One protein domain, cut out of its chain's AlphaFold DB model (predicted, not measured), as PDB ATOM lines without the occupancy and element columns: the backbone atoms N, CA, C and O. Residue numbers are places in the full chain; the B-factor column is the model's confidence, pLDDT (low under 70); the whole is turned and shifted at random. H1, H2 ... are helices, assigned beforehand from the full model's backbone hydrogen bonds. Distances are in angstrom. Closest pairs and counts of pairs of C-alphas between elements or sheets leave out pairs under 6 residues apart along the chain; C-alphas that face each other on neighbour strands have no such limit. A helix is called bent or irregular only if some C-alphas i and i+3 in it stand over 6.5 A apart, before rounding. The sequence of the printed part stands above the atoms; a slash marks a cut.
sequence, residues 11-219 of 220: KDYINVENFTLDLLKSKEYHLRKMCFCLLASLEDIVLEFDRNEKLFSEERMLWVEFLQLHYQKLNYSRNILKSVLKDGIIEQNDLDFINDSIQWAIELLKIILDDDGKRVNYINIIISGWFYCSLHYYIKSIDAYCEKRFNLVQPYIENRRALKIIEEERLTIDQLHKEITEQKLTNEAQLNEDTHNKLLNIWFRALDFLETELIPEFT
ATOM      1  N   LYS A  11     112.480 179.862 128.561       93.31
ATOM      2  CA  LYS A  11     113.720 180.463 129.093       93.31
ATOM      3  C   LYS A  11     114.981 180.057 128.311       93.31
ATOM      4  O   LYS A  11     115.991 180.772 128.362       93.31
ATOM      5  N   ASP A  12     114.932 178.902 127.649       94.19
ATOM      6  CA  ASP A  12     116.057 178.290 126.945       94.19
ATOM      7  C   ASP A  12     116.171 178.804 125.502       94.19
ATOM      8  O   ASP A  12     117.221 178.663 124.883       94.19
ATOM      9  N   TYR A  13     115.123 179.457 124.988       95.06
ATOM     10  CA  TYR A  13     115.098 180.028 123.640       95.06
ATOM     11  C   TYR A  13     115.521 181.491 123.601       95.06
ATOM     12  O   TYR A  13     115.838 181.975 122.530       95.06
ATOM     13  N   ILE A  14     115.561 182.197 124.734       95.69
ATOM     14  CA  ILE A  14     115.889 183.628 124.766       95.69
ATOM     15  C   ILE A  14     117.387 183.830 124.499       95.69
ATOM     16  O   ILE A  14     118.214 183.691 125.409       95.69
ATOM     17  N   ASN A  15     117.728 184.187 123.262       93.81
ATOM     18  CA  ASN A  15     119.091 184.488 122.841       93.81
ATOM     19  C   ASN A  15     119.285 186.002 122.707       93.81
ATOM     20  O   ASN A  15     118.869 186.589 121.717       93.81
ATOM     21  N   VAL A  16     119.958 186.623 123.675       88.88
ATOM     22  CA  VAL A  16     120.135 188.088 123.737       88.88
ATOM     23  C   VAL A  16     120.984 188.683 122.605       88.88
ATOM     24  O   VAL A  16     120.980 189.898 122.431       88.88
ATOM     25  N   GLU A  17     121.718 187.861 121.846       91.12
ATOM     26  CA  GLU A  17     122.438 188.326 120.652       91.12
ATOM     27  C   GLU A  17     121.474 188.629 119.495       91.12
ATOM     28  O   GLU A  17     121.698 189.574 118.742       91.12
ATOM     29  N   ASN A  18     120.382 187.864 119.393       93.00
ATOM     30  CA  ASN A  18     119.398 187.966 118.313       93.00
ATOM     31  C   ASN A  18     118.094 188.638 118.772       93.00
ATOM     32  O   ASN A  18     117.562 189.521 118.103       93.00
ATOM     33  N   PHE A  19     117.572 188.233 119.930       95.50
ATOM     34  CA  PHE A  19     116.426 188.848 120.582       95.50
ATOM     35  C   PHE A  19     116.905 190.069 121.360       95.50
ATOM     36  O   PHE A  19     117.591 189.941 122.373       95.50
ATOM     37  N   THR A  20     116.569 191.259 120.868       95.25
ATOM     38  CA  THR A  20     117.035 192.539 121.415       95.25
ATOM     39  C   THR A  20     115.997 193.189 122.329       95.25
ATOM     40  O   THR A  20     114.820 192.822 122.340       95.25
ATOM     41  N   LEU A  21     116.417 194.203 123.094       95.12
ATOM     42  CA  LEU A  21     115.506 194.973 123.946       95.12
ATOM     43  C   LEU A  21     114.445 195.734 123.133       95.12
ATOM     44  O   LEU A  21     113.323 195.907 123.605       95.12
ATOM     45  N   ASP A  22     114.789 196.181 121.925       95.25
ATOM     46  CA  ASP A  22     113.843 196.843 121.022       95.25
ATOM     47  C   ASP A  22     112.789 195.853 120.526       95.25
ATOM     48  O   ASP A  22     111.599 196.166 120.527       95.25
ATOM     49  N   LEU A  23     113.206 194.625 120.200       94.81
ATOM     50  CA  LEU A  23     112.291 193.556 119.817       94.81
ATOM     51  C   LEU A  23     111.368 193.161 120.979       94.81
ATOM     52  O   LEU A  23     110.168 193.023 120.765       94.81
ATOM     53  N   LEU A  24     111.878 193.079 122.214       95.38
ATOM     54  CA  LEU A  24     111.058 192.855 123.416       95.38
ATOM     55  C   LEU A  24     109.954 193.917 123.587       95.38
ATOM     56  O   LEU A  24     108.870 193.608 124.071       95.38
ATOM     57  N   LYS A  25     110.224 195.167 123.191       94.69
ATOM     58  CA  LYS A  25     109.279 196.294 123.279       94.69
ATOM     59  C   LYS A  25     108.403 196.460 122.035       94.69
ATOM     60  O   LYS A  25     107.561 197.357 122.004       94.69
ATOM     61  N   SER A  26     108.621 195.649 121.004       95.19
ATOM     62  CA  SER A  26     107.918 195.767 119.729       95.19
ATOM     63  C   SER A  26     106.474 195.275 119.825       95.19
ATOM     64  O   SER A  26     106.150 194.352 120.584       95.19
ATOM     65  N   LYS A  27     105.599 195.857 118.998       93.12
ATOM     66  CA  LYS A  27     104.209 195.400 118.864       93.12
ATOM     67  C   LYS A  27     104.163 193.979 118.297       93.12
ATOM     68  O   LYS A  27     103.319 193.175 118.670       93.12
ATOM     69  N   GLU A  28     105.092 193.658 117.412       92.31
ATOM     70  CA  GLU A  28     105.196 192.387 116.714       92.31
ATOM     71  C   GLU A  28     105.509 191.228 117.662       92.31
ATOM     72  O   GLU A  28     104.910 190.155 117.530       92.31
ATOM     73  N   TYR A  29     106.420 191.434 118.619       95.38
ATOM     74  CA  TYR A  29     106.677 190.468 119.686       95.38
ATOM     75  C   TYR A  29     105.462 190.327 120.602       95.38
ATOM     76  O   TYR A  29     105.047 189.206 120.902       95.38
ATOM     77  N   HIS A  30     104.866 191.456 120.997       95.38
ATOM     78  CA  HIS A  30     103.684 191.470 121.854       95.38
ATOM     79  C   HIS A  30     102.538 190.639 121.263       95.38
ATOM     80  O   HIS A  30     102.034 189.747 121.936       95.38
ATOM     81  N   LEU A  31     102.216 190.816 119.978       94.88
ATOM     82  CA  LEU A  31     101.188 190.029 119.281       94.88
ATOM     83  C   LEU A  31     101.460 188.517 119.319       94.88
ATOM     84  O   LEU A  31     100.556 187.722 119.561       94.88
ATOM     85  N   ARG A  32     102.713 188.102 119.112       96.12
ATOM     86  CA  ARG A  32     103.112 186.682 119.112       96.12
ATOM     87  C   ARG A  32     103.030 186.068 120.502       96.12
ATOM     88  O   ARG A  32     102.527 184.955 120.653       96.12
ATOM     89  N   LYS A  33     103.485 186.813 121.515       97.19
ATOM     90  CA  LYS A  33     103.337 186.443 122.925       97.19
ATOM     91  C   LYS A  33     101.856 186.289 123.273       97.19
ATOM     92  O   LYS A  33     101.469 185.239 123.773       97.19
ATOM     93  N   MET A  34     101.034 187.287 122.951       97.25
ATOM     94  CA  MET A  34      99.599 187.279 123.244       97.25
ATOM     95  C   MET A  34      98.869 186.138 122.541       97.25
ATOM     96  O   MET A  34      98.104 185.437 123.192       97.25
ATOM     97  N   CYS A  35      99.160 185.873 121.264       97.44
ATOM     98  CA  CYS A  35      98.606 184.723 120.549       97.44
ATOM     99  C   CYS A  35      98.886 183.404 121.280       97.44
ATOM    100  O   CYS A  35      97.969 182.612 121.487       97.44
ATOM    101  N   PHE A  36     100.137 183.163 121.686       98.31
ATOM    102  CA  PHE A  36     100.479 181.961 122.444       98.31
ATOM    103  C   PHE A  36      99.757 181.924 123.799       98.31
ATOM    104  O   PHE A  36      99.154 180.909 124.136       98.31
ATOM    105  N   CYS A  37      99.794 183.016 124.569       98.12
ATOM    106  CA  CYS A  37      99.193 183.067 125.901       98.12
ATOM    107  C   CYS A  37      97.672 182.879 125.866       98.12
ATOM    108  O   CYS A  37      97.144 182.152 126.703       98.12
ATOM    109  N   LEU A  38      96.976 183.475 124.895       96.81
ATOM    110  CA  LEU A  38      95.539 183.290 124.685       96.81
ATOM    111  C   LEU A  38      95.207 181.819 124.438       96.81
ATOM    112  O   LEU A  38      94.417 181.238 125.177       96.81
ATOM    113  N   LEU A  39      95.870 181.195 123.461       97.31
ATOM    114  CA  LEU A  39      95.656 179.784 123.133       97.31
ATOM    115  C   LEU A  39      96.015 178.863 124.305       97.31
ATOM    116  O   LEU A  39      95.288 177.920 124.586       97.31
ATOM    117  N   ALA A  40      97.102 179.147 125.026       97.50
ATOM    118  CA  ALA A  40      97.497 178.380 126.205       97.50
ATOM    119  C   ALA A  40      96.468 178.487 127.343       97.50
ATOM    120  O   ALA A  40      96.262 177.526 128.076       97.50
ATOM    121  N   SER A  41      95.801 179.634 127.479       96.00
ATOM    122  CA  SER A  41      94.793 179.868 128.525       96.00
ATOM    123  C   SER A  41      93.466 179.171 128.245       96.00
ATOM    124  O   SER A  41      92.721 178.879 129.175       96.00
ATOM    125  N   LEU A  42      93.184 178.859 126.978       93.81
ATOM    126  CA  LEU A  42      92.040 178.033 126.599       93.81
ATOM    127  C   LEU A  42      92.218 176.562 127.001       93.81
ATOM    128  O   LEU A  42      91.242 175.821 127.028       93.81
ATOM    129  N   GLU A  43      93.430 176.121 127.346       94.19
ATOM    130  CA  GLU A  43      93.676 174.730 127.737       94.19
ATOM    131  C   GLU A  43      92.890 174.325 128.993       94.19
ATOM    132  O   GLU A  43      92.407 173.200 129.081       94.19
ATOM    133  N   ASP A  44      92.691 175.241 129.946       89.31
ATOM    134  CA  ASP A  44      91.852 174.976 131.124       89.31
ATOM    135  C   ASP A  44      90.418 174.616 130.736       89.31
ATOM    136  O   ASP A  44      89.818 173.697 131.292       89.31
ATOM    137  N   ILE A  45      89.896 175.330 129.740       85.62
ATOM    138  CA  ILE A  45      88.571 175.109 129.172       85.62
ATOM    139  C   ILE A  45      88.547 173.724 128.532       85.62
ATOM    140  O   ILE A  45      87.737 172.881 128.908       85.62
ATOM    141  N   VAL A  46      89.489 173.453 127.627       88.81
ATOM    142  CA  VAL A  46      89.608 172.168 126.926       88.81
ATOM    143  C   VAL A  46      89.619 170.991 127.902       88.81
ATOM    144  O   VAL A  46      88.855 170.044 127.724       88.81
ATOM    145  N   LEU A  47      90.439 171.065 128.952       88.44
ATOM    146  CA  LEU A  47      90.566 170.002 129.947       88.44
ATOM    147  C   LEU A  47      89.296 169.807 130.782       88.44
ATOM    148  O   LEU A  47      88.979 168.671 131.138       88.44
ATOM    149  N   GLU A  48      88.575 170.878 131.115       84.00
ATOM    150  CA  GLU A  48      87.315 170.775 131.860       84.00
ATOM    151  C   GLU A  48      86.199 170.166 131.003       84.00
ATOM    152  O   GLU A  48      85.445 169.307 131.470       84.00
ATOM    153  N   PHE A  49      86.124 170.545 129.728       79.06
ATOM    154  CA  PHE A  49      85.174 169.958 128.787       79.06
ATOM    155  C   PHE A  49      85.486 168.480 128.504       79.06
ATOM    156  O   PHE A  49      84.567 167.660 128.510       79.06
ATOM    157  N   ASP A  50      86.761 168.101 128.355       80.19
ATOM    158  CA  ASP A  50      87.173 166.709 128.102       80.19
ATOM    159  C   ASP A  50      86.815 165.762 129.265       80.19
ATOM    160  O   ASP A  50      86.461 164.601 129.065       80.19
ATOM    161  N   ARG A  51      86.824 166.272 130.503       78.38
ATOM    162  CA  ARG A  51      86.423 165.516 131.704       78.38
ATOM    163  C   ARG A  51      84.921 165.286 131.810       78.38
ATOM    164  O   ARG A  51      84.493 164.347 132.484       78.38
ATOM    165  N   ASN A  52      84.118 166.127 131.166       68.75
ATOM    166  CA  ASN A  52      82.665 166.063 131.204       68.75
ATOM    167  C   ASN A  52      82.124 165.348 129.952       68.75
ATOM    168  O   ASN A  52      81.408 165.932 129.141       68.75
ATOM    169  N   GLU A  53      82.401 164.039 129.836       53.31
ATOM    170  CA  GLU A  53      82.028 163.174 128.693       53.31
ATOM    171  C   GLU A  53      80.545 163.261 128.271       53.31
ATOM    172  O   GLU A  53      80.198 162.996 127.118       53.31
ATOM    173  N   LYS A  54      79.650 163.644 129.193       51.91
ATOM    174  CA  LYS A  54      78.208 163.783 128.936       51.91
ATOM    175  C   LYS A  54      77.843 164.949 128.014       51.91
ATOM    176  O   LYS A  54      76.762 164.902 127.440       51.91
ATOM    177  N   LEU A  55      78.699 165.962 127.868       50.06
ATOM    178  CA  LEU A  55      78.432 167.109 126.992       50.06
ATOM    179  C   LEU A  55      78.568 166.765 125.499       50.06
ATOM    180  O   LEU A  55      77.981 167.449 124.672       50.06
ATOM    181  N   PHE A  56      79.282 165.687 125.145       49.12
ATOM    182  CA  PHE A  56      79.717 165.445 123.760       49.12
ATOM    183  C   PHE A  56      79.276 164.106 123.159       49.12
ATOM    184  O   PHE A  56      79.721 163.750 122.065       49.12
ATOM    185  N   SER A  57      78.400 163.337 123.817       49.16
ATOM    186  CA  SER A  57      77.989 162.023 123.296       49.16
ATOM    187  C   SER A  57      77.247 162.092 121.953       49.16
ATOM    188  O   SER A  57      77.256 161.107 121.218       49.16
ATOM    189  N   GLU A  58      76.653 163.240 121.610       53.41
ATOM    190  CA  GLU A  58      75.942 163.455 120.339       53.41
ATOM    191  C   GLU A  58      76.802 164.165 119.267       53.41
ATOM    192  O   GLU A  58      76.486 164.081 118.083       53.41
ATOM    193  N   GLU A  59      77.949 164.755 119.639       66.50
ATOM    194  CA  GLU A  59      78.780 165.603 118.756       66.50
ATOM    195  C   GLU A  59      80.286 165.270 118.794       66.50
ATOM    196  O   GLU A  59      81.142 166.077 118.435       66.50
ATOM    197  N   ARG A  60      80.647 164.045 119.191       71.06
ATOM    198  CA  ARG A  60      82.044 163.622 119.401       71.06
ATOM    199  C   ARG A  60      82.997 163.917 118.232       71.06
ATOM    200  O   ARG A  60      84.166 164.197 118.477       71.06
ATOM    201  N   MET A  61      82.535 163.842 116.978       71.56
ATOM    202  CA  MET A  61      83.380 164.188 115.821       71.56
ATOM    203  C   MET A  61      83.732 165.682 115.783       71.56
ATOM    204  O   MET A  61      84.897 166.001 115.578       71.56
ATOM    205  N   LEU A  62      82.777 166.572 116.074       79.69
ATOM    206  CA  LEU A  62      83.015 168.019 116.139       79.69
ATOM    207  C   LEU A  62      83.990 168.373 117.269       79.69
ATOM    208  O   LEU A  62      84.865 169.217 117.090       79.69
ATOM    209  N   TRP A  63      83.905 167.676 118.408       83.81
ATOM    210  CA  TRP A  63      84.864 167.852 119.505       83.81
ATOM    211  C   TRP A  63      86.288 167.443 119.112       83.81
ATOM    212  O   TRP A  63      87.243 168.166 119.382       83.81
ATOM    213  N   VAL A  64      86.454 166.306 118.428       85.19
ATOM    214  CA  VAL A  64      87.775 165.863 117.953       85.19
ATOM    215  C   VAL A  64      88.360 166.849 116.938       85.19
ATOM    216  O   VAL A  64      89.548 167.160 117.018       85.19
ATOM    217  N   GLU A  65      87.547 167.361 116.014       86.44
ATOM    218  CA  GLU A  65      87.964 168.392 115.055       86.44
ATOM    219  C   GLU A  65      88.387 169.685 115.767       86.44
ATOM    220  O   GLU A  65      89.436 170.254 115.453       86.44
ATOM    221  N   PHE A  66      87.631 170.106 116.783       88.62
ATOM    222  CA  PHE A  66      87.984 171.247 117.622       88.62
ATOM    223  C   PHE A  66      89.330 171.045 118.335       88.62
ATOM    224  O   PHE A  66      90.196 171.917 118.258       88.62
ATOM    225  N   LEU A  67      89.550 169.887 118.971       91.19
ATOM    226  CA  LEU A  67      90.816 169.572 119.642       91.19
ATOM    227  C   LEU A  67      91.999 169.600 118.668       91.19
ATOM    228  O   LEU A  67      93.051 170.156 118.988       91.19
ATOM    229  N   GLN A  68      91.837 169.024 117.473       92.31
ATOM    230  CA  GLN A  68      92.875 169.052 116.440       92.31
ATOM    231  C   GLN A  68      93.241 170.489 116.065       92.31
ATOM    232  O   GLN A  68      94.427 170.830 116.035       92.31
ATOM    233  N   LEU A  69      92.236 171.339 115.839       92.75
ATOM    234  CA  LEU A  69      92.441 172.744 115.502       92.75
ATOM    235  C   LEU A  69      93.121 173.514 116.646       92.75
ATOM    236  O   LEU A  69      94.089 174.237 116.401       92.75
ATOM    237  N   HIS A  70      92.654 173.335 117.885       94.75
ATOM    238  CA  HIS A  70      93.220 173.965 119.081       94.75
ATOM    239  C   HIS A  70      94.701 173.622 119.250       94.75
ATOM    240  O   HIS A  70      95.548 174.517 119.269       94.75
ATOM    241  N   TYR A  71      95.048 172.332 119.287       96.44
ATOM    242  CA  TYR A  71      96.436 171.917 119.487       96.44
ATOM    243  C   TYR A  71      97.332 172.271 118.301       96.44
ATOM    244  O   TYR A  71      98.513 172.569 118.500       96.44
ATOM    245  N   GLN A  72      96.809 172.286 117.070       96.19
ATOM    246  CA  GLN A  72      97.557 172.794 115.921       96.19
ATOM    247  C   GLN A  72      97.903 174.277 116.112       96.19
ATOM    248  O   GLN A  72      99.071 174.651 115.985       96.19
ATOM    249  N   LYS A  73      96.915 175.112 116.465       97.12
ATOM    250  CA  LYS A  73      97.118 176.545 116.708       97.12
ATOM    251  C   LYS A  73      98.074 176.795 117.878       97.12
ATOM    252  O   LYS A  73      99.014 177.585 117.757       97.12
ATOM    253  N   LEU A  74      97.887 176.094 118.997       97.62
ATOM    254  CA  LEU A  74      98.730 176.222 120.187       97.62
ATOM    255  C   LEU A  74     100.189 175.851 119.891       97.62
ATOM    256  O   LEU A  74     101.103 176.610 120.211       97.62
ATOM    257  N   ASN A  75     100.427 174.717 119.229       96.88
ATOM    258  CA  ASN A  75     101.786 174.288 118.898       96.88
ATOM    259  C   ASN A  75     102.457 175.228 117.893       96.88
ATOM    260  O   ASN A  75     103.634 175.559 118.053       96.88
ATOM    261  N   TYR A  76     101.722 175.686 116.876       96.75
ATOM    262  CA  TYR A  76     102.282 176.587 115.873       96.75
ATOM    263  C   TYR A  76     102.605 177.967 116.465       96.75
ATOM    264  O   TYR A  76     103.732 178.437 116.319       96.75
ATOM    265  N   SER A  77     101.698 178.563 117.252       97.62
ATOM    266  CA  SER A  77     101.961 179.833 117.956       97.62
ATOM    267  C   SER A  77     103.165 179.753 118.903       97.62
ATOM    268  O   SER A  77     103.989 180.669 118.948       97.62
ATOM    269  N   ARG A  78     103.335 178.626 119.608       97.31
ATOM    270  CA  ARG A  78     104.503 178.378 120.461       97.31
ATOM    271  C   ARG A  78     105.804 178.336 119.663       97.31
ATOM    272  O   ARG A  78     106.813 178.870 120.122       97.31
ATOM    273  N   ASN A  79     105.797 177.706 118.489       95.38
ATOM    274  CA  ASN A  79     106.970 177.639 117.615       95.38
ATOM    275  C   ASN A  79     107.341 179.015 117.058       95.38
ATOM    276  O   ASN A  79     108.521 179.360 117.070       95.38
ATOM    277  N   ILE A  80     106.349 179.819 116.665       96.12
ATOM    278  CA  ILE A  80     106.561 181.209 116.246       96.12
ATOM    279  C   ILE A  80     107.226 181.997 117.379       96.12
ATOM    280  O   ILE A  80     108.273 182.611 117.176       96.12
ATOM    281  N   LEU A  81     106.674 181.936 118.598       96.88
ATOM    282  CA  LEU A  81     107.245 182.633 119.752       96.88
ATOM    283  C   LEU A  81     108.692 182.191 120.029       96.88
ATOM    284  O   LEU A  81     109.564 183.032 120.238       96.88
ATOM    285  N   LYS A  82     108.971 180.883 119.992       95.88
ATOM    286  CA  LYS A  82     110.327 180.338 120.163       95.88
ATOM    287  C   LYS A  82     111.298 180.825 119.087       95.88
ATOM    288  O   LYS A  82     112.431 181.154 119.426       95.88
ATOM    289  N   SER A  83     110.860 180.880 117.830       94.25
ATOM    290  CA  SER A  83     111.654 181.398 116.710       94.25
ATOM    291  C   SER A  83     112.044 182.859 116.946       94.25
ATOM    292  O   SER A  83     113.223 183.206 116.898       94.25
ATOM    293  N   VAL A  84     111.085 183.701 117.351       95.38
ATOM    294  CA  VAL A  84     111.346 185.120 117.651       95.38
ATOM    295  C   VAL A  84     112.340 185.276 118.800       95.38
ATOM    296  O   VAL A  84     113.266 186.077 118.712       95.38
ATOM    297  N   LEU A  85     112.182 184.498 119.872       96.00
ATOM    298  CA  LEU A  85     113.066 184.564 121.039       96.00
ATOM    299  C   LEU A  85     114.496 184.085 120.746       96.00
ATOM    300  O   LEU A  85     115.439 184.563 121.382       96.00
ATOM    301  N   LYS A  86     114.658 183.147 119.811       95.44
ATOM    302  CA  LYS A  86     115.942 182.511 119.494       95.44
ATOM    303  C   LYS A  86     116.702 183.217 118.381       95.44
ATOM    304  O   LYS A  86     117.910 183.433 118.493       95.44
ATOM    305  N   ASP A  87     115.996 183.554 117.314       91.62
ATOM    306  CA  ASP A  87     116.585 184.017 116.062       91.62
ATOM    307  C   ASP A  87     116.246 185.488 115.783       91.62
ATOM    308  O   ASP A  87     116.826 186.092 114.886       91.62
ATOM    309  N   GLY A  88     115.345 186.101 116.565       86.56
ATOM    310  CA  GLY A  88     114.903 187.482 116.349       86.56
ATOM    311  C   GLY A  88     114.066 187.658 115.078       86.56
ATOM    312  O   GLY A  88     113.818 188.784 114.651       86.56
ATOM    313  N   ILE A  89     113.648 186.553 114.452       84.81
ATOM    314  CA  ILE A  89     112.976 186.551 113.152       84.81
ATOM    315  C   ILE A  89     111.479 186.790 113.345       84.81
ATOM    316  O   ILE A  89     110.804 186.081 114.086       84.81
ATOM    317  N   ILE A  90     110.957 187.778 112.624       83.31
ATOM    318  CA  ILE A  90     109.528 188.056 112.483       83.31
ATOM    319  C   ILE A  90     109.163 187.718 111.040       83.31
ATOM    320  O   ILE A  90     109.414 188.509 110.131       83.31
ATOM    321  N   GLU A  91     108.579 186.543 110.814       84.19
ATOM    322  CA  GLU A  91     108.079 186.197 109.486       84.19
ATOM    323  C   GLU A  91     106.733 186.882 109.240       84.19
ATOM    324  O   GLU A  91     105.818 186.818 110.066       84.19
ATOM    325  N   GLN A  92     106.607 187.549 108.092       79.94
ATOM    326  CA  GLN A  92     105.362 188.216 107.711       79.94
ATOM    327  C   GLN A  92     104.246 187.202 107.432       79.94
ATOM    328  O   GLN A  92     103.087 187.478 107.720       79.94
ATOM    329  N   ASN A  93     104.606 186.014 106.936       82.88
ATOM    330  CA  ASN A  93     103.665 184.928 106.658       82.88
ATOM    331  C   ASN A  93     102.989 184.386 107.930       82.88
ATOM    332  O   ASN A  93     101.904 183.822 107.846       82.88
ATOM    333  N   ASP A  94     103.592 184.590 109.107       90.06
ATOM    334  CA  ASP A  94     102.982 184.210 110.382       90.06
ATOM    335  C   ASP A  94     101.905 185.199 110.841       90.06
ATOM    336  O   ASP A  94     101.105 184.868 111.714       90.06
ATOM    337  N   LEU A  95     101.879 186.422 110.294       88.00
ATOM    338  CA  LEU A  95     100.994 187.483 110.773       88.00
ATOM    339  C   LEU A  95      99.514 187.136 110.582       88.00
ATOM    340  O   LEU A  95      98.727 187.342 111.505       88.00
ATOM    341  N   ASP A  96      99.156 186.578 109.425       90.81
ATOM    342  CA  ASP A  96      97.782 186.152 109.141       90.81
ATOM    343  C   ASP A  96      97.353 185.061 110.128       90.81
ATOM    344  O   ASP A  96      96.320 185.181 110.782       90.81
ATOM    345  N   PHE A  97      98.213 184.061 110.354       94.44
ATOM    346  CA  PHE A  97      97.957 183.014 111.342       94.44
ATOM    347  C   PHE A  97      97.776 183.570 112.764       94.44
ATOM    348  O   PHE A  97      96.891 183.109 113.491       94.44
ATOM    349  N   ILE A  98      98.615 184.525 113.179       95.19
ATOM    350  CA  ILE A  98      98.551 185.156 114.505       95.19
ATOM    351  C   ILE A  98      97.214 185.875 114.674       95.19
ATOM    352  O   ILE A  98      96.510 185.624 115.651       95.19
ATOM    353  N   ASN A  99      96.849 186.729 113.717       92.75
ATOM    354  CA  ASN A  99      95.611 187.499 113.777       92.75
ATOM    355  C   ASN A  99      94.386 186.581 113.777       92.75
ATOM    356  O   ASN A  99      93.523 186.718 114.644       92.75
ATOM    357  N   ASP A 100      94.351 185.594 112.878       94.00
ATOM    358  CA  ASP A 100      93.260 184.620 112.793       94.00
ATOM    359  C   ASP A 100      93.130 183.801 114.079       94.00
ATOM    360  O   ASP A 100      92.028 183.462 114.505       94.00
ATOM    361  N   SER A 101      94.248 183.453 114.716       96.12
ATOM    362  CA  SER A 101      94.235 182.660 115.947       96.12
ATOM    363  C   SER A 101      93.834 183.474 117.171       96.12
ATOM    364  O   SER A 101      93.126 182.943 118.024       96.12
ATOM    365  N   ILE A 102      94.224 184.749 117.241       95.19
ATOM    366  CA  ILE A 102      93.748 185.678 118.273       95.19
ATOM    367  C   ILE A 102      92.240 185.888 118.127       95.19
ATOM    368  O   ILE A 102      91.511 185.712 119.100       95.19
ATOM    369  N   GLN A 103      91.762 186.195 116.917       93.00
ATOM    370  CA  GLN A 103      90.332 186.372 116.650       93.00
ATOM    371  C   GLN A 103      89.541 185.109 116.987       93.00
ATOM    372  O   GLN A 103      88.542 185.174 117.696       93.00
ATOM    373  N   TRP A 104      90.033 183.942 116.567       93.50
ATOM    374  CA  TRP A 104      89.421 182.660 116.906       93.50
ATOM    375  C   TRP A 104      89.320 182.435 118.422       93.50
ATOM    376  O   TRP A 104      88.272 182.010 118.905       93.50
ATOM    377  N   ALA A 105      90.374 182.752 119.182       92.94
ATOM    378  CA  ALA A 105      90.360 182.626 120.637       92.94
ATOM    379  C   ALA A 105      89.361 183.595 121.291       92.94
ATOM    380  O   ALA A 105      88.631 183.198 122.195       92.94
ATOM    381  N   ILE A 106      89.294 184.843 120.819       90.38
ATOM    382  CA  ILE A 106      88.356 185.854 121.328       90.38
ATOM    383  C   ILE A 106      86.904 185.458 121.049       90.38
ATOM    384  O   ILE A 106      86.073 185.533 121.949       90.38
ATOM    385  N   GLU A 107      86.588 185.011 119.835       88.00
ATOM    386  CA  GLU A 107      85.233 184.565 119.488       88.00
ATOM    387  C   GLU A 107      84.811 183.341 120.309       88.00
ATOM    388  O   GLU A 107      83.688 183.287 120.808       88.00
ATOM    389  N   LEU A 108      85.725 182.394 120.545       85.81
ATOM    390  CA  LEU A 108      85.462 181.267 121.436       85.81
ATOM    391  C   LEU A 108      85.153 181.734 122.869       85.81
ATOM    392  O   LEU A 108      84.210 181.239 123.483       85.81
ATOM    393  N   LEU A 109      85.911 182.701 123.395       84.62
ATOM    394  CA  LEU A 109      85.671 183.259 124.729       84.62
ATOM    395  C   LEU A 109      84.318 183.957 124.820       84.62
ATOM    396  O   LEU A 109      83.611 183.735 125.795       84.62
ATOM    397  N   LYS A 110      83.929 184.738 123.807       81.50
ATOM    398  CA  LYS A 110      82.601 185.367 123.756       81.50
ATOM    399  C   LYS A 110      81.480 184.332 123.817       81.50
ATOM    400  O   LYS A 110      80.515 184.549 124.528       81.50
ATOM    401  N   ILE A 111      81.622 183.205 123.115       78.94
ATOM    402  CA  ILE A 111      80.626 182.121 123.134       78.94
ATOM    403  C   ILE A 111      80.559 181.453 124.514       78.94
ATOM    404  O   ILE A 111      79.477 181.166 125.015       78.94
ATOM    405  N   ILE A 112      81.710 181.191 125.137       72.25
ATOM    406  CA  ILE A 112      81.777 180.522 126.448       72.25
ATOM    407  C   ILE A 112      81.262 181.428 127.571       72.25
ATOM    408  O   ILE A 112      80.687 180.946 128.549       72.25
ATOM    409  N   LEU A 113      81.498 182.730 127.438       70.69
ATOM    410  CA  LEU A 113      81.178 183.746 128.433       70.69
ATOM    411  C   LEU A 113      79.885 184.507 128.108       70.69
ATOM    412  O   LEU A 113      79.606 185.497 128.777       70.69
ATOM    413  N   ASP A 114      79.114 184.052 127.114       68.50
ATOM    414  CA  ASP A 114      77.857 184.681 126.703       68.50
ATOM    415  C   ASP A 114      76.877 184.725 127.885       68.50
ATOM    416  O   ASP A 114      76.471 183.690 128.426       68.50
ATOM    417  N   ASP A 115      76.530 185.941 128.307       61.88
ATOM    418  CA  ASP A 115      75.536 186.205 129.343       61.88
ATOM    419  C   ASP A 115      74.236 186.642 128.666       61.88
ATOM    420  O   ASP A 115      74.005 187.818 128.380       61.88
ATOM    421  N   ASP A 116      73.348 185.678 128.414       58.78
ATOM    422  CA  ASP A 116      72.019 185.950 127.863       58.78
ATOM    423  C   ASP A 116      71.067 186.622 128.880       58.78
ATOM    424  O   ASP A 116      69.876 186.815 128.596       58.78
ATOM    425  N   GLY A 117      71.572 186.963 130.075       55.28
ATOM    426  CA  GLY A 117      70.854 187.607 131.170       55.28
ATOM    427  C   GLY A 117      69.827 186.704 131.853       55.28
ATOM    428  O   GLY A 117      69.067 187.176 132.705       55.28
ATOM    429  N   LYS A 118      69.745 185.419 131.477       55.84
ATOM    430  CA  LYS A 118      68.741 184.484 132.004       55.84
ATOM    431  C   LYS A 118      69.329 183.509 133.011       55.84
ATOM    432  O   LYS A 118      68.586 183.080 133.902       55.84
ATOM    433  N   ARG A 119      70.615 183.142 132.891       57.06
ATOM    434  CA  ARG A 119      71.315 182.294 133.872       57.06
ATOM    435  C   ARG A 119      72.828 182.229 133.640       57.06
ATOM    436  O   ARG A 119      73.268 181.638 132.661       57.06
ATOM    437  N   VAL A 120      73.614 182.691 134.610       61.62
ATOM    438  CA  VAL A 120      75.049 182.383 134.676       61.62
ATOM    439  C   VAL A 120      75.219 181.089 135.473       61.62
ATOM    440  O   VAL A 120      74.733 180.961 136.593       61.62
ATOM    441  N   ASN A 121      75.859 180.076 134.886       73.88
ATOM    442  CA  ASN A 121      76.202 178.858 135.621       73.88
ATOM    443  C   ASN A 121      77.527 179.073 136.359       73.88
ATOM    444  O   ASN A 121      78.472 179.592 135.768       73.88
ATOM    445  N   TYR A 122      77.651 178.587 137.600       78.38
ATOM    446  CA  TYR A 122      78.905 178.706 138.361       78.38
ATOM    447  C   TYR A 122      80.116 178.160 137.585       78.38
ATOM    448  O   TYR A 122      81.224 178.654 137.758       78.38
ATOM    449  N   ILE A 123      79.922 177.154 136.722       80.38
ATOM    450  CA  ILE A 123      81.006 176.587 135.915       80.38
ATOM    451  C   ILE A 123      81.558 177.605 134.912       80.38
ATOM    452  O   ILE A 123      82.770 177.676 134.743       80.38
ATOM    453  N   ASN A 124      80.709 178.461 134.336       80.69
ATOM    454  CA  ASN A 124      81.145 179.544 133.453       80.69
ATOM    455  C   ASN A 124      81.960 180.577 134.244       80.69
ATOM    456  O   ASN A 124      82.970 181.067 133.747       80.69
ATOM    457  N   ILE A 125      81.582 180.836 135.501       85.44
ATOM    458  CA  ILE A 125      82.338 181.703 136.418       85.44
ATOM    459  C   ILE A 125      83.716 181.124 136.747       85.44
ATOM    460  O   ILE A 125      84.721 181.833 136.727       85.44
ATOM    461  N   ILE A 126      83.777 179.826 137.045       89.06
ATOM    462  CA  ILE A 126      85.042 179.134 137.302       89.06
ATOM    463  C   ILE A 126      85.931 179.168 136.054       89.06
ATOM    464  O   ILE A 126      87.106 179.513 136.158       89.06
ATOM    465  N   ILE A 127      85.367 178.871 134.882       88.19
ATOM    466  CA  ILE A 127      86.076 178.897 133.600       88.19
ATOM    467  C   ILE A 127      86.610 180.300 133.289       88.19
ATOM    468  O   ILE A 127      87.769 180.427 132.892       88.19
ATOM    469  N   SER A 128      85.823 181.357 133.510       88.56
ATOM    470  CA  SER A 128      86.272 182.733 133.270       88.56
ATOM    471  C   SER A 128      87.414 183.132 134.204       88.56
ATOM    472  O   SER A 128      88.410 183.704 133.758       88.56
ATOM    473  N   GLY A 129      87.320 182.755 135.481       92.12
ATOM    474  CA  GLY A 129      88.383 182.954 136.457       92.12
ATOM    475  C   GLY A 129      89.660 182.200 136.094       92.12
ATOM    476  O   GLY A 129      90.750 182.771 136.140       92.12
ATOM    477  N   TRP A 130      89.543 180.936 135.687       94.06
ATOM    478  CA  TRP A 130      90.681 180.146 135.221       94.06
ATOM    479  C   TRP A 130      91.350 180.764 134.003       94.06
ATOM    480  O   TRP A 130      92.565 180.951 134.035       94.06
ATOM    481  N   PHE A 131      90.572 181.132 132.984       93.06
ATOM    482  CA  PHE A 131      91.085 181.807 131.798       93.06
ATOM    483  C   PHE A 131      91.832 183.094 132.171       93.06
ATOM    484  O   PHE A 131      92.984 183.272 131.773       93.06
ATOM    485  N   TYR A 132      91.211 183.957 132.982       93.75
ATOM    486  CA  TYR A 132      91.802 185.217 133.431       93.75
ATOM    487  C   TYR A 132      93.142 184.993 134.144       93.75
ATOM    488  O   TYR A 132      94.147 185.617 133.785       93.75
ATOM    489  N   CYS A 133      93.188 184.079 135.121       95.44
ATOM    490  CA  CYS A 133      94.422 183.764 135.836       95.44
ATOM    491  C   CYS A 133      95.484 183.181 134.900       95.44
ATOM    492  O   CYS A 133      96.645 183.582 134.980       95.44
ATOM    493  N   SER A 134      95.115 182.247 134.024       96.56
ATOM    494  CA  SER A 134      96.049 181.577 133.116       96.56
ATOM    495  C   SER A 134      96.659 182.541 132.108       96.56
ATOM    496  O   SER A 134      97.878 182.537 131.927       96.56
ATOM    497  N   LEU A 135      95.864 183.452 131.544       96.62
ATOM    498  CA  LEU A 135      96.355 184.455 130.604       96.62
ATOM    499  C   LEU A 135      97.414 185.340 131.255       96.62
ATOM    500  O   LEU A 135      98.538 185.453 130.755       96.62
ATOM    501  N   HIS A 136      97.083 185.901 132.417       96.69
ATOM    502  CA  HIS A 136      98.008 186.735 133.169       96.69
ATOM    503  C   HIS A 136      99.240 185.952 133.623       96.69
ATOM    504  O   HIS A 136     100.357 186.463 133.540       96.69
ATOM    505  N   TYR A 137      99.076 184.701 134.049       98.00
ATOM    506  CA  TYR A 137     100.190 183.847 134.441       98.00
ATOM    507  C   TYR A 137     101.176 183.626 133.289       98.00
ATOM    508  O   TYR A 137     102.383 183.809 133.473       98.00
ATOM    509  N   TYR A 138     100.687 183.268 132.098       98.44
ATOM    510  CA  TYR A 138     101.550 182.989 130.952       98.44
ATOM    511  C   TYR A 138     102.264 184.241 130.451       98.44
ATOM    512  O   TYR A 138     103.478 184.190 130.238       98.44
ATOM    513  N   ILE A 139     101.558 185.372 130.357       97.81
ATOM    514  CA  ILE A 139     102.155 186.662 129.987       97.81
ATOM    515  C   ILE A 139     103.285 187.010 130.961       97.81
ATOM    516  O   ILE A 139     104.427 187.219 130.552       97.81
ATOM    517  N   LYS A 140     102.987 187.005 132.266       98.00
ATOM    518  CA  LYS A 140     103.928 187.427 133.312       98.00
ATOM    519  C   LYS A 140     105.109 186.475 133.469       98.00
ATOM    520  O   LYS A 140     106.211 186.920 133.783       98.00
ATOM    521  N   SER A 141     104.907 185.181 133.230       97.94
ATOM    522  CA  SER A 141     105.984 184.188 133.253       97.94
ATOM    523  C   SER A 141     106.980 184.419 132.120       97.94
ATOM    524  O   SER A 141     108.188 184.453 132.362       97.94
ATOM    525  N   ILE A 142     106.478 184.634 130.901       98.25
ATOM    526  CA  ILE A 142     107.310 184.914 129.726       98.25
ATOM    527  C   ILE A 142     108.047 186.244 129.889       98.25
ATOM    528  O   ILE A 142     109.261 186.296 129.660       98.25
ATOM    529  N   ASP A 143     107.351 187.287 130.348       97.88
ATOM    530  CA  ASP A 143     107.952 188.597 130.602       97.88
ATOM    531  C   ASP A 143     109.070 188.488 131.644       97.88
ATOM    532  O   ASP A 143     110.191 188.929 131.388       97.88
ATOM    533  N   ALA A 144     108.841 187.781 132.755       97.75
ATOM    534  CA  ALA A 144     109.864 187.573 133.778       97.75
ATOM    535  C   ALA A 144     111.102 186.824 133.243       97.75
ATOM    536  O   ALA A 144     112.228 187.115 133.661       97.75
ATOM    537  N   TYR A 145     110.938 185.862 132.328       97.75
ATOM    538  CA  TYR A 145     112.082 185.196 131.697       97.75
ATOM    539  C   TYR A 145     112.884 186.156 130.815       97.75
ATOM    540  O   TYR A 145     114.117 186.174 130.905       97.75
ATOM    541  N   CYS A 146     112.206 186.973 130.009       97.19
ATOM    542  CA  CYS A 146     112.843 187.959 129.138       97.19
ATOM    543  C   CYS A 146     113.552 189.046 129.952       97.19
ATOM    544  O   CYS A 146     114.738 189.300 129.760       97.19
ATOM    545  N   GLU A 147     112.871 189.628 130.934       96.94
ATOM    546  CA  GLU A 147     113.411 190.665 131.813       96.94
ATOM    547  C   GLU A 147     114.637 190.184 132.579       96.94
ATOM    548  O   GLU A 147     115.639 190.897 132.660       96.94
ATOM    549  N   LYS A 148     114.606 188.946 133.082       96.44
ATOM    550  CA  LYS A 148     115.771 188.338 133.724       96.44
ATOM    551  C   LYS A 148     116.947 188.210 132.756       96.44
ATOM    552  O   LYS A 148     118.076 188.484 133.152       96.44
ATOM    553  N   ARG A 149     116.706 187.810 131.503       95.69
ATOM    554  CA  ARG A 149     117.751 187.675 130.474       95.69
ATOM    555  C   ARG A 149     118.381 189.014 130.091       95.69
ATOM    556  O   ARG A 149     119.589 189.062 129.892       95.69
ATOM    557  N   PHE A 150     117.598 190.091 130.074       96.00
ATOM    558  CA  PHE A 150     118.089 191.451 129.825       96.00
ATOM    559  C   PHE A 150     118.541 192.207 131.084       96.00
ATOM    560  O   PHE A 150     118.883 193.383 130.994       96.00
ATOM    561  N   ASN A 151     118.562 191.567 132.259       95.81
ATOM    562  CA  ASN A 151     118.882 192.203 133.544       95.81
ATOM    563  C   ASN A 151     117.985 193.414 133.892       95.81
ATOM    564  O   ASN A 151     118.422 194.360 134.549       95.81
ATOM    565  N   LEU A 152     116.710 193.380 133.498       97.06
ATOM    566  CA  LEU A 152     115.706 194.386 133.853       97.06
ATOM    567  C   LEU A 152     115.163 194.102 135.260       97.06
ATOM    568  O   LEU A 152     114.099 193.514 135.437       97.06
ATOM    569  N   VAL A 153     115.931 194.499 136.278       96.38
ATOM    570  CA  VAL A 153     115.694 194.112 137.682       96.38
ATOM    571  C   VAL A 153     114.312 194.523 138.193       96.38
ATOM    572  O   VAL A 153     113.618 193.703 138.792       96.38
ATOM    573  N   GLN A 154     113.912 195.778 137.981       97.50
ATOM    574  CA  GLN A 154     112.664 196.299 138.540       97.50
ATOM    575  C   GLN A 154     111.419 195.644 137.901       97.50
ATOM    576  O   GLN A 154     110.630 195.075 138.662       97.50
ATOM    577  N   PRO A 155     111.278 195.596 136.557       96.62
ATOM    578  CA  PRO A 155     110.179 194.870 135.909       96.62
ATOM    579  C   PRO A 155     110.114 193.390 136.308       96.62
ATOM    580  O   PRO A 155     109.052 192.883 136.670       96.62
ATOM    581  N   TYR A 156     111.273 192.725 136.393       97.38
ATOM    582  CA  TYR A 156     111.348 191.331 136.830       97.38
ATOM    583  C   TYR A 156     110.765 191.121 138.232       97.38
ATOM    584  O   TYR A 156     110.011 190.173 138.467       97.38
ATOM    585  N   ILE A 157     111.101 191.991 139.191       97.25
ATOM    586  CA  ILE A 157     110.581 191.900 140.562       97.25
ATOM    587  C   ILE A 157     109.064 192.103 140.583       97.25
ATOM    588  O   ILE A 157     108.367 191.383 141.303       97.25
ATOM    589  N   GLU A 158     108.552 193.059 139.811       97.50
ATOM    590  CA  GLU A 158     107.118 193.347 139.710       97.50
ATOM    591  C   GLU A 158     106.353 192.151 139.145       97.50
ATOM    592  O   GLU A 158     105.411 191.673 139.780       97.50
ATOM    593  N   ASN A 159     106.825 191.570 138.039       96.88
ATOM    594  CA  ASN A 159     106.204 190.383 137.458       96.88
ATOM    595  C   ASN A 159     106.288 189.168 138.391       96.88
ATOM    596  O   ASN A 159     105.310 188.440 138.542       96.88
ATOM    597  N   ARG A 160     107.400 188.972 139.115       97.12
ATOM    598  CA  ARG A 160     107.508 187.906 140.129       97.12
ATOM    599  C   ARG A 160     106.545 188.086 141.301       97.12
ATOM    600  O   ARG A 160     106.136 187.084 141.885       97.12
ATOM    601  N   ARG A 161     106.204 189.321 141.679       97.06
ATOM    602  CA  ARG A 161     105.179 189.592 142.701       97.06
ATOM    603  C   ARG A 161     103.782 189.314 142.161       97.06
ATOM    604  O   ARG A 161     103.023 188.629 142.836       97.06
ATOM    605  N   ALA A 162     103.484 189.778 140.948       96.81
ATOM    606  CA  ALA A 162     102.205 189.526 140.290       96.81
ATOM    607  C   ALA A 162     101.937 188.022 140.127       96.81
ATOM    608  O   ALA A 162     100.856 187.558 140.468       96.81
ATOM    609  N   LEU A 163     102.944 187.245 139.708       97.44
ATOM    610  CA  LEU A 163     102.834 185.788 139.570       97.44
ATOM    611  C   LEU A 163     102.396 185.098 140.864       97.44
ATOM    612  O   LEU A 163     101.527 184.238 140.811       97.44
ATOM    613  N   LYS A 164     102.931 185.503 142.022       97.00
ATOM    614  CA  LYS A 164     102.520 184.927 143.313       97.00
ATOM    615  C   LYS A 164     101.046 185.184 143.618       97.00
ATOM    616  O   LYS A 164     100.356 184.283 144.073       97.00
ATOM    617  N   ILE A 165     100.574 186.401 143.348       95.88
ATOM    618  CA  ILE A 165      99.168 186.776 143.556       95.88
ATOM    619  C   ILE A 165      98.269 185.937 142.640       95.88
ATOM    620  O   ILE A 165      97.281 185.372 143.095       95.88
ATOM    621  N   ILE A 166      98.649 185.800 141.366       95.94
ATOM    622  CA  ILE A 166      97.912 184.998 140.382       95.94
ATOM    623  C   ILE A 166      97.885 183.513 140.782       95.94
ATOM    624  O   ILE A 166      96.856 182.859 140.646       95.94
ATOM    625  N   GLU A 167      98.991 182.973 141.298       95.94
ATOM    626  CA  GLU A 167      99.070 181.596 141.802       95.94
ATOM    627  C   GLU A 167      98.139 181.371 143.007       95.94
ATOM    628  O   GLU A 167      97.410 180.380 143.044       95.94
ATOM    629  N   GLU A 168      98.123 182.291 143.977       95.38
ATOM    630  CA  GLU A 168      97.226 182.239 145.142       95.38
ATOM    631  C   GLU A 168      95.749 182.322 144.736       95.38
ATOM    632  O   GLU A 168      94.896 181.582 145.238       95.38
ATOM    633  N   GLU A 169      95.446 183.193 143.781       93.00
ATOM    634  CA  GLU A 169      94.109 183.338 143.231       93.00
ATOM    635  C   GLU A 169      93.660 182.077 142.487       93.00
ATOM    636  O   GLU A 169      92.569 181.561 142.747       93.00
ATOM    637  N   ARG A 170      94.527 181.508 141.640       95.06
ATOM    638  CA  ARG A 170      94.256 180.247 140.946       95.06
ATOM    639  C   ARG A 170      93.953 179.118 141.929       95.06
ATOM    640  O   ARG A 170      92.981 178.390 141.740       95.06
ATOM    641  N   LEU A 171      94.738 179.005 143.003       94.50
ATOM    642  CA  LEU A 171      94.499 178.021 144.064       94.50
ATOM    643  C   LEU A 171      93.132 178.210 144.730       94.50
ATOM    644  O   LEU A 171      92.468 177.225 145.045       94.50
ATOM    645  N   THR A 172      92.698 179.456 144.919       92.00
ATOM    646  CA  THR A 172      91.387 179.772 145.500       92.00
ATOM    647  C   THR A 172      90.254 179.336 144.571       92.00
ATOM    648  O   THR A 172      89.321 178.667 145.015       92.00
ATOM    649  N   ILE A 173      90.350 179.639 143.272       93.19
ATOM    650  CA  ILE A 173      89.355 179.227 142.265       93.19
ATOM    651  C   ILE A 173      89.276 177.698 142.186       93.19
ATOM    652  O   ILE A 173      88.190 177.125 142.174       93.19
ATOM    653  N   ASP A 174      90.424 177.023 142.205       92.69
ATOM    654  CA  ASP A 174      90.497 175.564 142.195       92.69
ATOM    655  C   ASP A 174      89.829 174.911 143.407       92.69
ATOM    656  O   ASP A 174      89.181 173.871 143.275       92.69
ATOM    657  N   GLN A 175      90.031 175.490 144.591       90.50
ATOM    658  CA  GLN A 175      89.409 175.022 145.826       90.50
ATOM    659  C   GLN A 175      87.896 175.213 145.765       90.50
ATOM    660  O   GLN A 175      87.167 174.258 146.020       90.50
ATOM    661  N   LEU A 176      87.436 176.390 145.328       89.06
ATOM    662  CA  LEU A 176      86.013 176.672 145.131       89.06
ATOM    663  C   LEU A 176      85.379 175.688 144.143       89.06
ATOM    664  O   LEU A 176      84.355 175.085 144.452       89.06
ATOM    665  N   HIS A 177      86.006 175.462 142.985       89.50
ATOM    666  CA  HIS A 177      85.504 174.499 142.008       89.50
ATOM    667  C   HIS A 177      85.405 173.087 142.598       89.50
ATOM    668  O   HIS A 177      84.384 172.415 142.445       89.50
ATOM    669  N   LYS A 178      86.447 172.645 143.313       87.62
ATOM    670  CA  LYS A 178      86.463 171.334 143.962       87.62
ATOM    671  C   LYS A 178      85.331 171.197 144.982       87.62
ATOM    672  O   LYS A 178      84.625 170.193 144.949       87.62
ATOM    673  N   GLU A 179      85.141 172.186 145.852       85.06
ATOM    674  CA  GLU A 179      84.085 172.179 146.871       85.06
ATOM    675  C   GLU A 179      82.690 172.087 146.245       85.06
ATOM    676  O   GLU A 179      81.875 171.268 146.671       85.06
ATOM    677  N   ILE A 180      82.429 172.879 145.200       82.38
ATOM    678  CA  ILE A 180      81.140 172.900 144.496       82.38
ATOM    679  C   ILE A 180      80.860 171.544 143.829       82.38
ATOM    680  O   ILE A 180      79.764 170.989 143.969       82.38
ATOM    681  N   THR A 181      81.865 170.972 143.160       81.00
ATOM    682  CA  THR A 181      81.751 169.684 142.462       81.00
ATOM    683  C   THR A 181      81.619 168.504 143.434       81.00
ATOM    684  O   THR A 181      80.792 167.618 143.211       81.00
ATOM    685  N   GLU A 182      82.350 168.495 144.554       82.38
ATOM    686  CA  GLU A 182      82.214 167.474 145.610       82.38
ATOM    687  C   GLU A 182      80.836 167.520 146.286       82.38
ATOM    688  O   GLU A 182      80.256 166.475 146.591       82.38
ATOM    689  N   GLN A 183      80.274 168.719 146.455       75.06
ATOM    690  CA  GLN A 183      78.920 168.923 146.976       75.06
ATOM    691  C   GLN A 183      77.819 168.637 145.936       75.06
ATOM    692  O   GLN A 183      76.637 168.642 146.286       75.06
ATOM    693  N   LYS A 184      78.184 168.334 144.678       67.50
ATOM    694  CA  LYS A 184      77.267 168.096 143.545       67.50
ATOM    695  C   LYS A 184      76.251 169.224 143.353       67.50
ATOM    696  O   LYS A 184      75.103 168.971 142.971       67.50
ATOM    697  N   LEU A 185      76.650 170.458 143.648       65.12
ATOM    698  CA  LEU A 185      75.759 171.597 143.489       65.12
ATOM    699  C   LEU A 185      75.552 171.837 141.998       65.12
ATOM    700  O   LEU A 185      76.499 171.888 141.223       65.12
ATOM    701  N   THR A 186      74.292 171.946 141.598       56.78
ATOM    702  CA  THR A 186      73.905 172.138 140.189       56.78
ATOM    703  C   THR A 186      73.279 173.506 139.941       56.78
ATOM    704  O   THR A 186      73.037 173.853 138.792       56.78
ATOM    705  N   ASN A 187      73.017 174.289 140.997       58.19
ATOM    706  CA  ASN A 187      72.380 175.605 140.922       58.19
ATOM    707  C   ASN A 187      72.927 176.559 142.000       58.19
ATOM    708  O   ASN A 187      73.144 176.146 143.139       58.19
ATOM    709  N   GLU A 188      73.030 177.852 141.671       56.88
ATOM    710  CA  GLU A 188      73.505 178.920 142.573       56.88
ATOM    711  C   GLU A 188      72.689 179.054 143.866       56.88
ATOM    712  O   GLU A 188      73.239 179.376 144.914       56.88
ATOM    713  N   ALA A 189      71.393 178.723 143.830       58.56
ATOM    714  CA  ALA A 189      70.494 178.785 144.987       58.56
ATOM    715  C   ALA A 189      70.890 177.853 146.154       58.56
ATOM    716  O   ALA A 189      70.286 177.918 147.222       58.56
ATOM    717  N   GLN A 190      71.858 176.957 145.942       64.38
ATOM    718  CA  GLN A 190      72.385 176.046 146.961       64.38
ATOM    719  C   GLN A 190      73.725 176.517 147.552       64.38
ATOM    720  O   GLN A 190      74.240 175.870 148.464       64.38
ATOM    721  N   LEU A 191      74.293 177.618 147.051       71.56
ATOM    722  CA  LEU A 191      75.539 178.188 147.555       71.56
ATOM    723  C   LEU A 191      75.270 179.064 148.783       71.56
ATOM    724  O   LEU A 191      74.253 179.751 148.872       71.56
ATOM    725  N   ASN A 192      76.203 179.061 149.736       80.56
ATOM    726  CA  ASN A 192      76.190 180.053 150.808       80.56
ATOM    727  C   ASN A 192      76.570 181.447 150.260       80.56
ATOM    728  O   ASN A 192      77.194 181.567 149.203       80.56
ATOM    729  N   GLU A 193      76.208 182.498 150.999       82.81
ATOM    730  CA  GLU A 193      76.390 183.896 150.579       82.81
ATOM    731  C   GLU A 193      77.863 184.273 150.331       82.81
ATOM    732  O   GLU A 193      78.166 184.981 149.373       82.81
ATOM    733  N   ASP A 194      78.795 183.765 151.143       84.50
ATOM    734  CA  ASP A 194      80.230 184.049 150.996       84.50
ATOM    735  C   ASP A 194      80.800 183.451 149.698       84.50
ATOM    736  O   ASP A 194      81.461 184.143 148.921       84.50
ATOM    737  N   THR A 195      80.491 182.184 149.416       81.50
ATOM    738  CA  THR A 195      80.875 181.502 148.172       81.50
ATOM    739  C   THR A 195      80.271 182.199 146.956       81.50
ATOM    740  O   THR A 195      80.969 182.427 145.970       81.50
ATOM    741  N   HIS A 196      78.996 182.582 147.036       83.38
ATOM    742  CA  HIS A 196      78.309 183.302 145.969       83.38
ATOM    743  C   HIS A 196      78.984 184.649 145.658       83.38
ATOM    744  O   HIS A 196      79.304 184.933 144.505       83.38
ATOM    745  N   ASN A 197      79.297 185.449 146.682       84.88
ATOM    746  CA  ASN A 197      79.971 186.736 146.498       84.88
ATOM    747  C   ASN A 197      81.382 186.584 145.905       84.88
ATOM    748  O   ASN A 197      81.788 187.382 145.060       84.88
ATOM    749  N   LYS A 198      82.130 185.547 146.305       86.12
ATOM    750  CA  LYS A 198      83.445 185.237 145.717       86.12
ATOM    751  C   LYS A 198      83.342 184.908 144.228       86.12
ATOM    752  O   LYS A 198      84.131 185.433 143.447       86.12
ATOM    753  N   LEU A 199      82.366 184.086 143.841       85.25
ATOM    754  CA  LEU A 199      82.115 183.739 142.442       85.25
ATOM    755  C   LEU A 199      81.745 184.978 141.619       85.25
ATOM    756  O   LEU A 199      82.373 185.229 140.597       85.25
ATOM    757  N   LEU A 200      80.815 185.811 142.091       85.19
ATOM    758  CA  LEU A 200      80.451 187.042 141.381       85.19
ATOM    759  C   LEU A 200      81.637 187.996 141.198       85.19
ATOM    760  O   LEU A 200      81.808 188.557 140.121       85.19
ATOM    761  N   ASN A 201      82.496 188.145 142.208       87.44
ATOM    762  CA  ASN A 201      83.698 188.973 142.080       87.44
ATOM    763  C   ASN A 201      84.675 188.429 141.025       87.44
ATOM    764  O   ASN A 201      85.279 189.210 140.289       87.44
ATOM    765  N   ILE A 202      84.831 187.103 140.936       88.62
ATOM    766  CA  ILE A 202      85.626 186.462 139.878       88.62
ATOM    767  C   ILE A 202      85.000 186.755 138.512       88.62
ATOM    768  O   ILE A 202      85.709 187.203 137.611       88.62
ATOM    769  N   TRP A 203      83.684 186.553 138.390       87.69
ATOM    770  CA  TRP A 203      82.922 186.760 137.160       87.69
ATOM    771  C   TRP A 203      83.059 188.186 136.638       87.69
ATOM    772  O   TRP A 203      83.543 188.386 135.528       87.69
ATOM    773  N   PHE A 204      82.708 189.177 137.461       86.44
ATOM    774  CA  PHE A 204      82.712 190.575 137.044       86.44
ATOM    775  C   PHE A 204      84.095 191.055 136.641       86.44
ATOM    776  O   PHE A 204      84.214 191.757 135.651       86.44
ATOM    777  N   ARG A 205      85.147 190.648 137.352       87.56
ATOM    778  CA  ARG A 205      86.511 191.032 136.980       87.56
ATOM    779  C   ARG A 205      86.965 190.378 135.675       87.56
ATOM    780  O   ARG A 205      87.647 191.025 134.890       87.56
ATOM    781  N   ALA A 206      86.619 189.111 135.445       87.94
ATOM    782  CA  ALA A 206      86.965 188.434 134.197       87.94
ATOM    783  C   ALA A 206      86.226 189.051 132.998       87.94
ATOM    784  O   ALA A 206      86.837 189.244 131.949       87.94
ATOM    785  N   LEU A 207      84.944 189.395 133.168       85.31
ATOM    786  CA  LEU A 207      84.153 190.088 132.150       85.31
ATOM    787  C   LEU A 207      84.643 191.519 131.907       85.31
ATOM    788  O   LEU A 207      84.858 191.888 130.759       85.31
ATOM    789  N   ASP A 208      84.881 192.293 132.966       89.06
ATOM    790  CA  ASP A 208      85.386 193.668 132.871       89.06
ATOM    791  C   ASP A 208      86.721 193.705 132.120       89.06
ATOM    792  O   ASP A 208      86.879 194.473 131.174       89.06
ATOM    793  N   PHE A 209      87.646 192.794 132.439       90.31
ATOM    794  CA  PHE A 209      88.892 192.636 131.687       90.31
ATOM    795  C   PHE A 209      88.649 192.280 130.209       90.31
ATOM    796  O   PHE A 209      89.272 192.853 129.314       90.31
ATOM    797  N   LEU A 210      87.751 191.329 129.933       86.31
ATOM    798  CA  LEU A 210      87.444 190.910 128.568       86.31
ATOM    799  C   LEU A 210      86.896 192.075 127.729       86.31
ATOM    800  O   LEU A 210      87.349 192.285 126.604       86.31
ATOM    801  N   GLU A 211      85.938 192.819 128.278       85.88
ATOM    802  CA  GLU A 211      85.221 193.895 127.590       85.88
ATOM    803  C   GLU A 211      86.038 195.180 127.464       85.88
ATOM    804  O   GLU A 211      85.973 195.846 126.430       85.88
ATOM    805  N   THR A 212      86.794 195.548 128.501       88.44
ATOM    806  CA  THR A 212      87.457 196.859 128.570       88.44
ATOM    807  C   THR A 212      88.918 196.829 128.133       88.44
ATOM    808  O   THR A 212      89.431 197.855 127.682       88.44
ATOM    809  N   GLU A 213      89.578 195.670 128.212       89.50
ATOM    810  CA  GLU A 213      90.998 195.524 127.883       89.50
ATOM    811  C   GLU A 213      91.206 194.586 126.690       89.50
ATOM    812  O   GLU A 213      91.709 195.017 125.650       89.50
ATOM    813  N   LEU A 214      90.789 193.320 126.799       88.50
ATOM    814  CA  LEU A 214      91.195 192.281 125.847       88.50
ATOM    815  C   LEU A 214      90.554 192.434 124.463       88.50
ATOM    816  O   LEU A 214      91.252 192.402 123.452       88.50
ATOM    817  N   ILE A 215      89.227 192.567 124.387       86.69
ATOM    818  CA  ILE A 215      88.524 192.712 123.103       86.69
ATOM    819  C   ILE A 215      88.960 194.003 122.386       86.69
ATOM    820  O   ILE A 215      89.357 193.906 121.218       86.69
ATOM    821  N   PRO A 216      88.961 195.188 123.034       88.94
ATOM    822  CA  PRO A 216      89.384 196.433 122.390       88.94
ATOM    823  C   PRO A 216      90.835 196.425 121.893       88.94
ATOM    824  O   PRO A 216      91.167 197.148 120.957       88.94
ATOM    825  N   GLU A 217      91.715 195.614 122.486       87.19
ATOM    826  CA  GLU A 217      93.102 195.493 122.034       87.19
ATOM    827  C   GLU A 217      93.215 194.887 120.621       87.19
ATOM    828  O   GLU A 217      94.099 195.265 119.843       87.19
ATOM    829  N   PHE A 218      92.316 193.959 120.276       86.50
ATOM    830  CA  PHE A 218      92.417 193.138 119.063       86.50
ATOM    831  C   PHE A 218      91.261 193.311 118.077       86.50
ATOM    832  O   PHE A 218      91.337 192.790 116.962       86.50
ATOM    833  N   THR A 219      90.212 194.043 118.450       75.75
ATOM    834  CA  THR A 219      89.109 194.408 117.554       75.75
ATOM    835  C   THR A 219      89.093 195.928 117.341       75.75
ATOM    836  O   THR A 219      89.007 196.665 118.321       75.75
TER     837      THR A 219
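What this domain is: This is residues 11 to 219 of the 220 residues of an uncharacterized protein of Tissierella pigra (UniProt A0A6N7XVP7). A long helix, H6, runs through the middle of an all-helix body, with H7 folded back along it as a hairpin and H8 crossing the first part of H6. On another side of H6 lies H2, which H4 and H5 in turn pack on, so that H2 stands between H6 and those two helices, while short H3 packs on H6 and H1 lies at one end. The printed part has 209 residues with eight named helices, H1 to H8 in chain order, and no named strand; the class is all helix. It is compact, with a radius of gyration of the C-alphas of 18.6 A and spans of 58 by 41 by 29 A.

How they stand to each other: The longest helix by residues is H7, residues 153 to 182. It touches H6, residues 122 to 149, closest at the C-alphas of Ala 144 and Tyr 156, 5.1 A apart; the two form a helical hairpin, opposite ways at a shallow tilt of 23 degrees. H6 is the hub and touches four helices. H8, residues 193 to 218, touches H6 with residues 199 to 207 alone, on residues 122 to 132 of H6; the closest C-alphas, of Ile 125 and Trp 203, are 5.1 A apart, at a steep tilt of 55 degrees, the same way. H2, residues 27 to 41, touches residues 130 to 139 of H6 alone, closest at the C-alphas of Ser 41 and Ser 134, 5.1 A apart, at a steep tilt of 42 degrees, opposite ways. H3, residues 43 to 51, touches residues 127 to 131 of H6 alone, with the C-alphas of Ile 45 and Ile 127 6.3 A apart. H2, H4, residues 60 to 87, and H5, residues 93 to 112, form an up and down bundle, each helix running against the one before it. H2 and H4 touch, closest at the C-alphas of Phe 36 and Ser 77, 5.2 A apart, at a tilt of 36 degrees, only just steep. H2 touches residues 98 to 105 of H5 alone, with the C-alphas of Cys 35 and Ile 102 5.4 A apart. H4 and H5, a helical hairpin, only just touch, with 3 pairs of C-alphas within 8 A, the closest being Lys 73 and Ser 101 at 6.8 A. H5 and H8 also only just touch, with 3 such pairs, the closest being Ile 106 and Ile 215 at 7.1 A. H1, residues 21 to 24, touches no helix but is near H6, with the C-alphas of Leu 24 and Cys 146 7.7 A apart. H4 and H6 are apart, as are H5 and H7. The helix packing is mostly crossed: of 8 touching pairs, 2 are at a shallow tilt. Every O i to N i+4 pair is within hydrogen-bond range in H2, H3, H4 and H6; in H5 it is 15 of 16, in H7 25 of 26 and in H8 18 of 22, and H1 is too short for such a pair.

Where its parts are: H7 is 43.5 A long from first to last C-alpha, H6 40.6 A, H4 40.3 A, H8 36.5 A and H5 29.8 A. H1 begins at C-alpha 21, (115.506, 194.973, 123.946), and H8 ends at C-alpha 218, (92.417, 193.138, 119.063). H5 and H8 are only just irregular: C-alphas 93 and 96 are 6.50 A apart, and C-alphas 212 and 215 are 6.9 A apart. H8 has a kink of 27 degrees near residue 210.

The domain as a whole: The two C-alphas farthest apart, of Glu 17 and Ala 189, are 58.1 A apart. The printed part has no cut, and no link is long. Residues 57 to 62, of which 60 to 62 belong to H4, stand free. The mean pLDDT of the printed part is 87.4; residues 52 to 59, 114 to 120 and 184 to 190 are under 70.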